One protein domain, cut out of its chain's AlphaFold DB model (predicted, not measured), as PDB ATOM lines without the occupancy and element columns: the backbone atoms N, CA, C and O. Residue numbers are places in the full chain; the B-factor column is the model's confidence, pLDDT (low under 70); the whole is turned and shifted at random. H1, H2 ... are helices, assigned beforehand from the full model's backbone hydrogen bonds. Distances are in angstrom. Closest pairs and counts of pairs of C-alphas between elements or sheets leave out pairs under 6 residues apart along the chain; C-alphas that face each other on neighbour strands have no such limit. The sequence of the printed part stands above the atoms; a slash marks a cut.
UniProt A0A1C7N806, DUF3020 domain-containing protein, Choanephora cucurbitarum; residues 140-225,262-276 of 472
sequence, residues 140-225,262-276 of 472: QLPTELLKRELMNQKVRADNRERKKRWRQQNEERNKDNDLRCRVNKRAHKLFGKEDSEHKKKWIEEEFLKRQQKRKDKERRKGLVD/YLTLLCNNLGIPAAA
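What this domain is: This is residues 140 to 225 and 262 to 276 of the 472 residues of the protein "DUF3020 domain-containing protein" of Choanephora cucurbitarum (UniProt A0A1C7N806). A long helical arm, H1, runs on through a turn of one residue into H2, which folds back with H3 as an open, V-like helical hairpin; the small pair H4 and H5 lies at the other end, near where H1 begins but apart from it. Residues 143 to 148 and 158 to 169 of H1 and residues 216 to 225 of H3 stick out free. The 101 printed residues hold five named helices in the order H1, H2, H3, H4, H5 and no named strand: all helix. The whole is extended, with a radius of gyration of the C-alphas of 23.8 A, and flat, spanning 68 by 39 by 17 A.

How they stand to each other: H1, residues 143 to 169, and H2, residues 171 to 191, are close but not clearly touching; their closest C-alphas, of Arg 167 and Asn 174, are 7.8 A apart. They run the same way at a steep tilt of 60 degrees. H2 and H3, residues 197 to 225, form a helical hairpin: they run opposite ways at 36 degrees, a tilt only just steep. They touch, H3 with residues 199 to 211 alone; the closest C-alphas, of Phe 191 and Lys 199, are 6.1 A apart. H4, residues 262 to 269, touches H5, residues 273 to 276, with the C-alphas of Thr 264 and Ala 276 closest at 4.8 A. H4 and H5 are each apart from H1, H2 and H3, and H1 is apart from H3. In H1, H2, H3 and H4 every O i to N i+4 pair is within hydrogen-bond range; H5 is too short for such a pair.

Where its parts are: H1 begins at C-alpha 143 (261.109, 215.409, 222.466) and is 38.6 A long. H2 is 30.1 A and H3 41.6 A long, ending at C-alpha 225 (234.109, 242.613, 189.813). H4 is 10.8 A and H5 5.1 A long.

The domain as a whole: The C-alphas farthest apart, of Pro 142 and His 198, are 68.3 A apart. Residues 226 to 261 are not printed; the C-alphas across the cut are 38.3 A apart. The links printed whole are tight. Mean pLDDT of the printed part is 92.8, and no printed residue is under 70.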
ATOM      1  N   GLN A 140     255.022 209.627 219.906       84.00
ATOM      2  CA  GLN A 140     255.997 208.662 220.447       84.00
ATOM      3  C   GLN A 140     257.457 209.032 220.160       84.00
ATOM      4  O   GLN A 140     258.378 208.358 220.626       84.00
ATOM      5  N   LEU A 141     257.696 210.095 219.388       81.56
ATOM      6  CA  LEU A 141     259.050 210.548 219.099       81.56
ATOM      7  C   LEU A 141     259.649 211.238 220.338       81.56
ATOM      8  O   LEU A 141     259.001 212.114 220.914       81.56
ATOM      9  N   PRO A 142     260.898 210.905 220.726       90.44
ATOM     10  CA  PRO A 142     261.642 211.659 221.729       90.44
ATOM     11  C   PRO A 142     261.556 213.167 221.469       90.44
ATOM     12  O   PRO A 142     261.646 213.602 220.318       90.44
ATOM     13  N   THR A 143     261.414 213.967 222.528       88.00
ATOM     14  CA  THR A 143     261.109 215.409 222.466       88.00
ATOM     15  C   THR A 143     262.000 216.194 221.496       88.00
ATOM     16  O   THR A 143     261.522 217.070 220.774       88.00
ATOM     17  N   GLU A 144     263.285 215.841 221.405       89.44
ATOM     18  CA  GLU A 144     264.242 216.460 220.479       89.44
ATOM     19  C   GLU A 144     263.923 216.183 218.998       89.44
ATOM     20  O   GLU A 144     264.010 217.080 218.153       89.44
ATOM     21  N   LEU A 145     263.493 214.960 218.664       90.69
ATOM     22  CA  LEU A 145     263.065 214.610 217.308       90.69
ATOM     23  C   LEU A 145     261.729 215.263 216.961       90.69
ATOM     24  O   LEU A 145     261.564 215.739 215.836       90.69
ATOM     25  N   LEU A 146     260.810 215.353 217.926       90.38
ATOM     26  CA  LEU A 146     259.537 216.041 217.735       90.38
ATOM     27  C   LEU A 146     259.749 217.531 217.430       90.38
ATOM     28  O   LEU A 146     259.187 218.048 216.465       90.38
ATOM     29  N   LYS A 147     260.624 218.213 218.182       92.75
ATOM     30  CA  LYS A 147     260.990 219.616 217.927       92.75
ATOM     31  C   LYS A 147     261.602 219.800 216.536       92.75
ATOM     32  O   LYS A 147     261.231 220.735 215.822       92.75
ATOM     33  N   ARG A 148     262.509 218.904 216.127       93.38
ATOM     34  CA  ARG A 148     263.113 218.925 214.785       93.38
ATOM     35  C   ARG A 148     262.070 218.714 213.689       93.38
ATOM     36  O   ARG A 148     262.096 219.436 212.695       93.38
ATOM     37  N   GLU A 149     261.146 217.771 213.856       92.06
ATOM     38  CA  GLU A 149     260.113 217.521 212.847       92.06
ATOM     39  C   GLU A 149     259.109 218.674 212.762       92.06
ATOM     40  O   GLU A 149     258.749 219.091 211.663       92.06
ATOM     41  N   LEU A 150     258.736 219.278 213.890       91.50
ATOM     42  CA  LEU A 150     257.860 220.449 213.918       91.50
ATOM     43  C   LEU A 150     258.528 221.657 213.234       91.50
ATOM     44  O   LEU A 150     257.901 222.361 212.436       91.50
ATOM     45  N   MET A 151     259.837 221.839 213.437       94.19
ATOM     46  CA  MET A 151     260.632 222.816 212.689       94.19
ATOM     47  C   MET A 151     260.680 222.495 211.184       94.19
ATOM     48  O   MET A 151     260.464 223.391 210.367       94.19
ATOM     49  N   ASN A 152     260.901 221.237 210.791       95.06
ATOM     50  CA  ASN A 152     260.882 220.823 209.383       95.06
ATOM     51  C   ASN A 152     259.520 221.087 208.730       95.06
ATOM     52  O   ASN A 152     259.452 221.584 207.604       95.06
ATOM     53  N   GLN A 153     258.425 220.784 209.428       94.06
ATOM     54  CA  GLN A 153     257.070 221.056 208.958       94.06
ATOM     55  C   GLN A 153     256.836 222.554 208.770       94.06
ATOM     56  O   GLN A 153     256.339 222.952 207.713       94.06
ATOM     57  N   LYS A 154     257.275 223.384 209.725       94.44
ATOM     58  CA  LYS A 154     257.232 224.846 209.605       94.44
ATOM     59  C   LYS A 154     257.993 225.329 208.367       94.44
ATOM     60  O   LYS A 154     257.453 226.104 207.584       94.44
ATOM     61  N   VAL A 155     259.205 224.822 208.134       96.38
ATOM     62  CA  VAL A 155     260.011 225.167 206.948       96.38
ATOM     63  C   VAL A 155     259.331 224.722 205.647       96.38
ATOM     64  O   VAL A 155     259.360 225.445 204.649       96.38
ATOM     65  N   ARG A 156     258.689 223.548 205.624       96.50
ATOM     66  CA  ARG A 156     257.921 223.077 204.457       96.50
ATOM     67  C   ARG A 156     256.695 223.960 204.202       96.50
ATOM     68  O   ARG A 156     256.415 224.269 203.043       96.50
ATOM     69  N   ALA A 157     255.979 224.361 205.250       93.44
ATOM     70  CA  ALA A 157     254.820 225.246 205.159       93.44
ATOM     71  C   ALA A 157     255.212 226.635 204.635       93.44
ATOM     72  O   ALA A 157     254.658 227.073 203.627       93.44
ATOM     73  N   ASP A 158     256.237 227.254 205.224       94.75
ATOM     74  CA  ASP A 158     256.769 228.547 204.786       94.75
ATOM     75  C   ASP A 158     257.250 228.501 203.327       94.75
ATOM     76  O   ASP A 158     256.921 229.368 202.523       94.75
ATOM     77  N   ASN A 159     257.940 227.433 202.912       97.94
ATOM     78  CA  ASN A 159     258.343 227.274 201.512       97.94
ATOM     79  C   ASN A 159     257.158 227.147 200.547       97.94
ATOM     80  O   ASN A 159     257.214 227.681 199.434       97.94
ATOM     81  N   ARG A 160     256.086 226.439 200.932       98.06
ATOM     82  CA  ARG A 160     254.858 226.378 200.122       98.06
ATOM     83  C   ARG A 160     254.240 227.761 199.990       98.06
ATOM     84  O   ARG A 160     253.859 228.151 198.887       98.06
ATOM     85  N   GLU A 161     254.189 228.503 201.086       97.69
ATOM     86  CA  GLU A 161     253.612 229.837 201.122       97.69
ATOM     87  C   GLU A 161     254.448 230.854 200.333       97.69
ATOM     88  O   GLU A 161     253.909 231.575 199.497       97.69
ATOM     89  N   ARG A 162     255.777 230.844 200.482       98.06
ATOM     90  CA  ARG A 162     256.712 231.633 199.665       98.06
ATOM     91  C   ARG A 162     256.516 231.350 198.179       98.06
ATOM     92  O   ARG A 162     256.372 232.284 197.397       98.06
ATOM     93  N   LYS A 163     256.452 230.074 197.780       97.19
ATOM     94  CA  LYS A 163     256.183 229.690 196.383       97.19
ATOM     95  C   LYS A 163     254.804 230.157 195.919       97.19
ATOM     96  O   LYS A 163     254.661 230.547 194.764       97.19
ATOM     97  N   LYS A 164     253.794 230.131 196.792       98.06
ATOM     98  CA  LYS A 164     252.449 230.643 196.499       98.06
ATOM     99  C   LYS A 164     252.483 232.153 196.243       98.06
ATOM    100  O   LYS A 164     252.081 232.566 195.159       98.06
ATOM    101  N   ARG A 165     253.046 232.944 197.166       97.00
ATOM    102  CA  ARG A 165     253.220 234.401 197.015       97.00
ATOM    103  C   ARG A 165     254.023 234.744 195.764       97.00
ATOM    104  O   ARG A 165     253.618 235.606 194.995       97.00
ATOM    105  N   TRP A 166     255.102 234.007 195.502       97.50
ATOM    106  CA  TRP A 166     255.921 234.203 194.308       97.50
ATOM    107  C   TRP A 166     255.126 233.979 193.015       97.50
ATOM    108  O   TRP A 166     255.201 234.808 192.110       97.50
ATOM    109  N   ARG A 167     254.325 232.904 192.927       96.75
ATOM    110  CA  ARG A 167     253.472 232.644 191.751       96.75
ATOM    111  C   ARG A 167     252.376 233.688 191.579       96.75
ATOM    112  O   ARG A 167     252.065 234.009 190.440       96.75
ATOM    113  N   GLN A 168     251.820 234.190 192.679       95.69
ATOM    114  CA  GLN A 168     250.801 235.237 192.664       95.69
ATOM    115  C   GLN A 168     251.391 236.571 192.188       95.69
ATOM    116  O   GLN A 168     250.870 237.180 191.264       95.69
ATOM    117  N   GLN A 169     252.537 236.980 192.733       95.50
ATOM    118  CA  GLN A 169     253.222 238.205 192.313       95.50
ATOM    119  C   GLN A 169     253.724 238.130 190.861       95.50
ATOM    120  O   GLN A 169     253.761 239.135 190.160       95.50
ATOM    121  N   ASN A 170     254.092 236.934 190.389       97.88
ATOM    122  CA  ASN A 170     254.566 236.700 189.021       97.88
ATOM    123  C   ASN A 170     253.470 236.166 188.086       97.88
ATOM    124  O   ASN A 170     253.788 235.622 187.027       97.88
ATOM    125  N   GLU A 171     252.192 236.284 188.451       96.88
ATOM    126  CA  GLU A 171     251.098 235.687 187.682       96.88
ATOM    127  C   GLU A 171     251.079 236.195 186.232       96.88
ATOM    128  O   GLU A 171     251.024 235.393 185.298       96.88
ATOM    129  N   GLU A 172     251.224 237.507 186.023       96.31
ATOM    130  CA  GLU A 172     251.205 238.096 184.677       96.31
ATOM    131  C   GLU A 172     252.413 237.661 183.835       96.31
ATOM    132  O   GLU A 172     252.272 237.277 182.671       96.31
ATOM    133  N   ARG A 173     253.603 237.591 184.445       96.94
ATOM    134  CA  ARG A 173     254.804 237.074 183.773       96.94
ATOM    135  C   ARG A 173     254.639 235.600 183.390       96.94
ATOM    136  O   ARG A 173     255.052 235.200 182.302       96.94
ATOM    137  N   ASN A 174     254.011 234.798 184.249       97.19
ATOM    138  CA  ASN A 174     253.719 233.393 183.966       97.19
ATOM    139  C   ASN A 174     252.724 233.241 182.803       97.19
ATOM    140  O   ASN A 174     252.952 232.420 181.912       97.19
ATOM    141  N   LYS A 175     251.667 234.067 182.754       97.62
ATOM    142  CA  LYS A 175     250.701 234.111 181.639       97.62
ATOM    143  C   LYS A 175     251.357 234.497 180.314       97.62
ATOM    144  O   LYS A 175     250.982 233.974 179.258       97.62
ATOM    145  N   ASP A 176     252.320 235.410 180.350       97.56
ATOM    146  CA  ASP A 176     253.069 235.823 179.167       97.56
ATOM    147  C   ASP A 176     254.077 234.774 178.706       97.56
ATOM    148  O   ASP A 176     254.154 234.516 177.505       97.56
ATOM    149  N   ASN A 177     254.776 234.100 179.620       98.25
ATOM    150  CA  ASN A 177     255.647 232.975 179.273       98.25
ATOM    151  C   ASN A 177     254.866 231.850 178.579       98.25
ATOM    152  O   ASN A 177     255.250 231.399 177.500       98.25
ATOM    153  N   ASP A 178     253.725 231.453 179.144       97.75
ATOM    154  CA  ASP A 178     252.838 230.452 178.545       97.75
ATOM    155  C   ASP A 178     252.316 230.903 177.164       97.75
ATOM    156  O   ASP A 178     252.291 230.133 176.196       97.75
ATOM    157  N   LEU A 179     251.967 232.186 177.015       98.44
ATOM    158  CA  LEU A 179     251.585 232.741 175.720       98.44
ATOM    159  C   LEU A 179     252.729 232.679 174.698       98.44
ATOM    160  O   LEU A 179     252.489 232.210 173.584       98.44
ATOM    161  N   ARG A 180     253.951 233.088 175.063       98.56
ATOM    162  CA  ARG A 180     255.139 233.016 174.192       98.56
ATOM    163  C   ARG A 180     255.399 231.587 173.731       98.56
ATOM    164  O   ARG A 180     255.536 231.354 172.532       98.56
ATOM    165  N   CYS A 181     255.367 230.616 174.646       98.62
ATOM    166  CA  CYS A 181     255.538 229.201 174.311       98.62
ATOM    167  C   CYS A 181     254.500 228.721 173.286       98.62
ATOM    168  O   CYS A 181     254.851 228.061 172.305       98.62
ATOM    169  N   ARG A 182     253.222 229.081 173.461       98.69
ATOM    170  CA  ARG A 182     252.162 228.707 172.508       98.69
ATOM    171  C   ARG A 182     252.290 229.402 171.156       98.69
ATOM    172  O   ARG A 182     252.081 228.745 170.135       98.69
ATOM    173  N   VAL A 183     252.597 230.701 171.133       98.75
ATOM    174  CA  VAL A 183     252.770 231.456 169.881       98.75
ATOM    175  C   VAL A 183     253.956 230.898 169.098       98.75
ATOM    176  O   VAL A 183     253.782 230.558 167.931       98.75
ATOM    177  N   ASN A 184     255.100 230.664 169.747       98.44
ATOM    178  CA  ASN A 184     256.278 230.076 169.101       98.44
ATOM    179  C   ASN A 184     255.990 228.673 168.559       98.44
ATOM    180  O   ASN A 184     256.295 228.376 167.404       98.44
ATOM    181  N   LYS A 185     255.309 227.825 169.344       98.62
ATOM    182  CA  LYS A 185     254.883 226.494 168.886       98.62
ATOM    183  C   LYS A 185     253.999 226.578 167.639       98.62
ATOM    184  O   LYS A 185     254.132 225.757 166.732       98.62
ATOM    185  N   ARG A 186     253.101 227.566 167.568       98.56
ATOM    186  CA  ARG A 186     252.239 227.778 166.398       98.56
ATOM    187  C   ARG A 186     253.011 228.330 165.202       98.56
ATOM    188  O   ARG A 186     252.791 227.852 164.094       98.56
ATOM    189  N   ALA A 187     253.930 229.263 165.420       98.56
ATOM    190  CA  ALA A 187     254.791 229.802 164.374       98.56
ATOM    191  C   ALA A 187     255.647 228.702 163.735       98.56
ATOM    192  O   ALA A 187     255.726 228.623 162.515       98.56
ATOM    193  N   HIS A 188     256.198 227.790 164.543       98.56
ATOM    194  CA  HIS A 188     256.964 226.640 164.051       98.56
ATOM    195  C   HIS A 188     256.126 225.719 163.161       98.56
ATOM    196  O   HIS A 188     256.640 225.130 162.215       98.56
ATOM    197  N   LYS A 189     254.822 225.610 163.439       98.56
ATOM    198  CA  LYS A 189     253.894 224.832 162.612       98.56
ATOM    199  C   LYS A 189     253.577 225.514 161.275       98.56
ATOM    200  O   LYS A 189     253.330 224.809 160.306       98.56
ATOM    201  N   LEU A 190     253.541 226.849 161.231       98.12
ATOM    202  CA  LEU A 190     253.161 227.615 160.036       98.12
ATOM    203  C   LEU A 190     254.344 227.921 159.111       98.12
ATOM    204  O   LEU A 190     254.206 227.815 157.900       98.12
ATOM    205  N   PHE A 191     255.492 228.288 159.681       97.94
ATOM    206  CA  PHE A 191     256.662 228.766 158.934       97.94
ATOM    207  C   PHE A 191     257.833 227.776 158.939       97.94
ATOM    208  O   PHE A 191     258.845 228.018 158.290       97.94
ATOM    209  N   GLY A 192     257.710 226.661 159.664       98.19
ATOM    210  CA  GLY A 192     258.783 225.685 159.829       98.19
ATOM    211  C   GLY A 192     259.786 226.055 160.927       98.19
ATOM    212  O   GLY A 192     259.552 226.926 161.772       98.19
ATOM    213  N   LYS A 193     260.905 225.320 160.952       97.56
ATOM    214  CA  LYS A 193     261.971 225.489 161.956       97.56
ATOM    215  C   LYS A 193     262.860 226.696 161.664       97.56
ATOM    216  O   LYS A 193     263.303 227.327 162.613       97.56
ATOM    217  N   GLU A 194     263.039 227.030 160.388       97.50
ATOM    218  CA  GLU A 194     263.829 228.173 159.935       97.50
ATOM    219  C   GLU A 194     263.298 229.488 160.516       97.50
ATOM    220  O   GLU A 194     262.086 229.734 160.577       97.50
ATOM    221  N   ASP A 195     264.213 230.345 160.952       97.62
ATOM    222  CA  ASP A 195     263.887 231.658 161.494       97.62
ATOM    223  C   ASP A 195     263.831 232.698 160.375       97.62
ATOM    224  O   ASP A 195     264.758 233.467 160.148       97.62
ATOM    225  N   SER A 196     262.698 232.735 159.676       97.94
ATOM    226  CA  SER A 196     262.391 233.787 158.704       97.94
ATOM    227  C   SER A 196     262.010 235.103 159.398       97.94
ATOM    228  O   SER A 196     261.329 235.099 160.426       97.94
ATOM    229  N   GLU A 197     262.358 236.253 158.813       98.06
ATOM    230  CA  GLU A 197     261.864 237.557 159.286       98.06
ATOM    231  C   GLU A 197     260.334 237.613 159.348       98.06
ATOM    232  O   GLU A 197     259.764 238.175 160.283       98.06
ATOM    233  N   HIS A 198     259.655 236.981 158.388       98.31
ATOM    234  CA  HIS A 198     258.197 236.933 158.358       98.31
ATOM    235  C   HIS A 198     257.626 236.151 159.553       98.31
ATOM    236  O   HIS A 198     256.643 236.573 160.162       98.31
ATOM    237  N   LYS A 199     258.296 235.064 159.962       98.38
ATOM    238  CA  LYS A 199     257.962 234.287 161.168       98.38
ATOM    239  C   LYS A 199     258.127 235.130 162.433       98.38
ATOM    240  O   LYS A 199     257.248 235.093 163.291       98.38
ATOM    241  N   LYS A 200     259.219 235.898 162.547       98.31
ATOM    242  CA  LYS A 200     259.474 236.788 163.696       98.31
ATOM    243  C   LYS A 200     258.402 237.874 163.818       98.31
ATOM    244  O   LYS A 200     257.778 237.974 164.870       98.31
ATOM    245  N   LYS A 201     258.103 238.581 162.719       98.44
ATOM    246  CA  LYS A 201     257.025 239.588 162.665       98.44
ATOM    247  C   LYS A 201     255.679 238.997 163.082       98.44
ATOM    248  O   LYS A 201     254.995 239.549 163.936       98.44
ATOM    249  N   TRP A 202     255.342 237.816 162.561       98.62
ATOM    250  CA  TRP A 202     254.105 237.133 162.931       98.62
ATOM    251  C   TRP A 202     254.054 236.750 164.420       98.62
ATOM    252  O   TRP A 202     253.009 236.895 165.053       98.62
ATOM    253  N   ILE A 203     255.163 236.267 164.997       98.62
ATOM    254  CA  ILE A 203     255.249 235.941 166.431       98.62
ATOM    255  C   ILE A 203     254.988 237.188 167.278       98.62
ATOM    256  O   ILE A 203     254.191 237.120 168.214       98.62
ATOM    257  N   GLU A 204     255.637 238.307 166.961       98.44
ATOM    258  CA  GLU A 204     255.499 239.568 167.696       98.44
ATOM    259  C   GLU A 204     254.073 240.125 167.604       98.44
ATOM    260  O   GLU A 204     253.455 240.410 168.634       98.44
ATOM    261  N   GLU A 205     253.513 240.197 166.394       98.56
ATOM    262  CA  GLU A 205     252.146 240.667 166.154       98.56
ATOM    263  C   GLU A 205     251.104 239.791 166.863       98.56
ATOM    264  O   GLU A 205     250.223 240.296 167.563       98.56
ATOM    265  N   GLU A 206     251.201 238.465 166.731       98.56
ATOM    266  CA  GLU A 206     250.254 237.534 167.353       98.56
ATOM    267  C   GLU A 206     250.405 237.522 168.885       98.56
ATOM    268  O   GLU A 206     249.403 237.405 169.603       98.56
ATOM    269  N   PHE A 207     251.629 237.675 169.406       98.75
ATOM    270  CA  PHE A 207     251.882 237.824 170.839       98.75
ATOM    271  C   PHE A 207     251.222 239.094 171.385       98.75
ATOM    272  O   PHE A 207     250.413 238.993 172.311       98.75
ATOM    273  N   LEU A 208     251.487 240.260 170.783       98.44
ATOM    274  CA  LEU A 208     250.893 241.541 171.183       98.44
ATOM    275  C   LEU A 208     249.368 241.506 171.082       98.44
ATOM    276  O   LEU A 208     248.676 241.878 172.030       98.44
ATOM    277  N   LYS A 209     248.818 240.965 169.991       98.62
ATOM    278  CA  LYS A 209     247.369 240.819 169.796       98.62
ATOM    279  C   LYS A 209     246.713 239.990 170.901       98.62
ATOM    280  O   LYS A 209     245.650 240.352 171.410       98.62
ATOM    281  N   ARG A 210     247.318 238.862 171.289       98.50
ATOM    282  CA  ARG A 210     246.777 237.988 172.346       98.50
ATOM    283  C   ARG A 210     246.994 238.549 173.743       98.50
ATOM    284  O   ARG A 210     246.090 238.414 174.567       98.50
ATOM    285  N   GLN A 211     248.139 239.176 173.997       98.31
ATOM    286  CA  GLN A 211     248.404 239.873 175.252       98.31
ATOM    287  C   GLN A 211     247.390 241.006 175.437       98.31
ATOM    288  O   GLN A 211     246.730 241.059 176.471       98.31
ATOM    289  N   GLN A 212     247.168 241.833 174.409       98.25
ATOM    290  CA  GLN A 212     246.183 242.914 174.439       98.25
ATOM    291  C   GLN A 212     244.768 242.382 174.665       98.25
ATOM    292  O   GLN A 212     244.041 242.907 175.501       98.25
ATOM    293  N   LYS A 213     244.378 241.295 173.987       98.12
ATOM    294  CA  LYS A 213     243.074 240.655 174.214       98.12
ATOM    295  C   LYS A 213     242.922 240.131 175.647       98.12
ATOM    296  O   LYS A 213     241.817 240.169 176.185       98.12
ATOM    297  N   ARG A 214     244.001 239.634 176.263       97.19
ATOM    298  CA  ARG A 214     244.007 239.196 177.667       97.19
ATOM    299  C   ARG A 214     243.871 240.388 178.611       97.19
ATOM    300  O   ARG A 214     242.946 240.387 179.413       97.19
ATOM    301  N   LYS A 215     244.713 241.411 178.444       95.94
ATOM    302  CA  LYS A 215     244.685 242.647 179.238       95.94
ATOM    303  C   LYS A 215     243.341 243.362 179.129       95.94
ATOM    304  O   LYS A 215     242.808 243.808 180.134       95.94
ATOM    305  N   ASP A 216     242.735 243.408 177.945       96.44
ATOM    306  CA  ASP A 216     241.404 243.995 177.770       96.44
ATOM    307  C   ASP A 216     240.300 243.150 178.430       96.44
ATOM    308  O   ASP A 216     239.358 243.698 179.003       96.44
ATOM    309  N   LYS A 217     240.429 241.815 178.422       96.06
ATOM    310  CA  LYS A 217     239.525 240.927 179.170       96.06
ATOM    311  C   LYS A 217     239.676 241.120 180.682       96.06
ATOM    312  O   LYS A 217     238.668 241.127 181.379       96.06
ATOM    313  N   GLU A 218     240.898 241.288 181.179       94.00
ATOM    314  CA  GLU A 218     241.177 241.547 182.597       94.00
ATOM    315  C   GLU A 218     240.709 242.937 183.024       94.00
ATOM    316  O   GLU A 218     240.067 243.048 184.058       94.00
ATOM    317  N   ARG A 219     240.894 243.970 182.196       94.62
ATOM    318  CA  ARG A 219     240.354 245.316 182.443       94.62
ATOM    319  C   ARG A 219     238.827 245.307 182.529       94.62
ATOM    320  O   ARG A 219     238.256 245.934 183.413       94.62
ATOM    321  N   ARG A 220     238.158 244.576 181.630       92.81
ATOM    322  CA  ARG A 220     236.694 244.425 181.664       92.81
ATOM    323  C   ARG A 220     236.217 243.586 182.842       92.81
ATOM    324  O   ARG A 220     235.169 243.889 183.391       92.81
ATOM    325  N   LYS A 221     236.968 242.553 183.232       92.19
ATOM    326  CA  LYS A 221     236.621 241.744 184.401       92.19
ATOM    327  C   LYS A 221     236.839 242.522 185.701       92.19
ATOM    328  O   LYS A 221     235.948 242.522 186.530       92.19
ATOM    329  N   GLY A 222     237.964 243.223 185.835       85.88
ATOM    330  CA  GLY A 222     238.296 244.014 187.021       85.88
ATOM    331  C   GLY A 222     237.309 245.152 187.265       85.88
ATOM    332  O   GLY A 222     236.874 245.334 188.390       85.88
ATOM    333  N   LEU A 223     236.872 245.852 186.212       83.06
ATOM    334  CA  LEU A 223     235.873 246.917 186.362       83.06
ATOM    335  C   LEU A 223     234.493 246.389 186.797       83.06
ATOM    336  O   LEU A 223     233.747 247.094 187.471       83.06
ATOM    337  N   VAL A 224     234.139 245.165 186.400       75.31
ATOM    338  CA  VAL A 224     232.837 244.561 186.721       75.31
ATOM    339  C   VAL A 224     232.863 243.848 188.078       75.31
ATOM    340  O   VAL A 224     231.871 243.928 188.794       75.31
ATOM    341  N   ASP A 225     233.977 243.225 188.477       73.44
ATOM    342  CA  ASP A 225     234.109 242.613 189.813       73.44
ATOM    343  C   ASP A 225     234.056 243.673 190.926       73.44
ATOM    344  O   ASP A 225     233.385 243.455 191.932       73.44
ATOM    345  N   TYR A 262     249.850 228.282 222.623       81.12
ATOM    346  CA  TYR A 262     250.638 228.524 221.413       81.12
ATOM    347  C   TYR A 262     250.856 227.239 220.594       81.12
ATOM    348  O   TYR A 262     250.658 227.233 219.377       81.12
ATOM    349  N   LEU A 263     251.181 226.125 221.261       81.06
ATOM    350  CA  LEU A 263     251.304 224.803 220.633       81.06
ATOM    351  C   LEU A 263     249.991 224.348 219.982       81.06
ATOM    352  O   LEU A 263     250.000 223.862 218.853       81.06
ATOM    353  N   THR A 264     248.862 224.575 220.650       81.69
ATOM    354  CA  THR A 264     247.520 224.261 220.130       81.69
ATOM    355  C   THR A 264     247.215 225.033 218.848       81.69
ATOM    356  O   THR A 264     246.753 224.452 217.862       81.69
ATOM    357  N   LEU A 265     247.530 226.332 218.824       84.62
ATOM    358  CA  LEU A 265     247.350 227.172 217.643       84.62
ATOM    359  C   LEU A 265     248.245 226.705 216.484       84.62
ATOM    360  O   LEU A 265     247.799 226.668 215.335       84.62
ATOM    361  N   LEU A 266     249.487 226.297 216.765       81.44
ATOM    362  CA  LEU A 266     250.377 225.732 215.747       81.44
ATOM    363  C   LEU A 266     249.843 224.414 215.179       81.44
ATOM    364  O   LEU A 266     249.813 224.248 213.961       81.44
ATOM    365  N   CYS A 267     249.402 223.491 216.034       78.81
ATOM    366  CA  CYS A 267     248.863 222.199 215.610       78.81
ATOM    367  C   CYS A 267     247.595 222.350 214.754       78.81
ATOM    368  O   CYS A 267     247.451 221.643 213.756       78.81
ATOM    369  N   ASN A 268     246.722 223.308 215.082       82.75
ATOM    370  CA  ASN A 268     245.547 223.621 214.266       82.75
ATOM    371  C   ASN A 268     245.928 224.206 212.897       82.75
ATOM    372  O   ASN A 268     245.418 223.744 211.882       82.75
ATOM    373  N   ASN A 269     246.874 225.150 212.839       74.94
ATOM    374  CA  ASN A 269     247.340 225.726 211.567       74.94
ATOM    375  C   ASN A 269     248.081 224.715 210.673       74.94
ATOM    376  O   ASN A 269     248.132 224.875 209.454       74.94
ATOM    377  N   LEU A 270     248.662 223.671 211.266       75.50
ATOM    378  CA  LEU A 270     249.309 222.576 210.543       75.50
ATOM    379  C   LEU A 270     248.321 221.495 210.070       75.50
ATOM    380  O   LEU A 270     248.751 220.545 209.416       75.50
ATOM    381  N   GLY A 271     247.023 221.626 210.372       75.19
ATOM    382  CA  GLY A 271     246.005 220.640 210.002       75.19
ATOM    383  C   GLY A 271     246.092 219.342 210.808       75.19
ATOM    384  O   GLY A 271     245.648 218.298 210.337       75.19
ATOM    385  N   ILE A 272     246.666 219.384 212.019       77.06
ATOM    386  CA  ILE A 272     246.795 218.228 212.921       77.06
ATOM    387  C   ILE A 272     245.997 218.483 214.220       77.06
ATOM    388  O   ILE A 272     246.572 218.537 215.313       77.06
ATOM    389  N   PRO A 273     244.659 218.636 214.152       72.50
ATOM    390  CA  PRO A 273     243.841 218.965 215.324       72.50
ATOM    391  C   PRO A 273     243.819 217.842 216.377       72.50
ATOM    392  O   PRO A 273     243.578 218.094 217.557       72.50
ATOM    393  N   ALA A 274     244.110 216.596 215.984       73.38
ATOM    394  CA  ALA A 274     244.180 215.461 216.907       73.38
ATOM    395  C   ALA A 274     245.343 215.587 217.911       73.38
ATOM    396  O   ALA A 274     245.164 215.316 219.098       73.38
ATOM    397  N   ALA A 275     246.508 216.073 217.468       70.88
ATOM    398  CA  ALA A 275     247.662 216.292 218.343       70.88
ATOM    399  C   ALA A 275     247.414 217.439 219.340       70.88
ATOM    400  O   ALA A 275     247.796 217.341 220.504       70.88
ATOM    401  N   ALA A 276     246.697 218.483 218.905       73.06
ATOM    402  CA  ALA A 276     246.278 219.588 219.766       73.06
ATOM    403  C   ALA A 276     245.370 219.116 220.918       73.06
ATOM    404  O   ALA A 276     245.552 219.524 222.064       73.06
TER     405      ALA A 276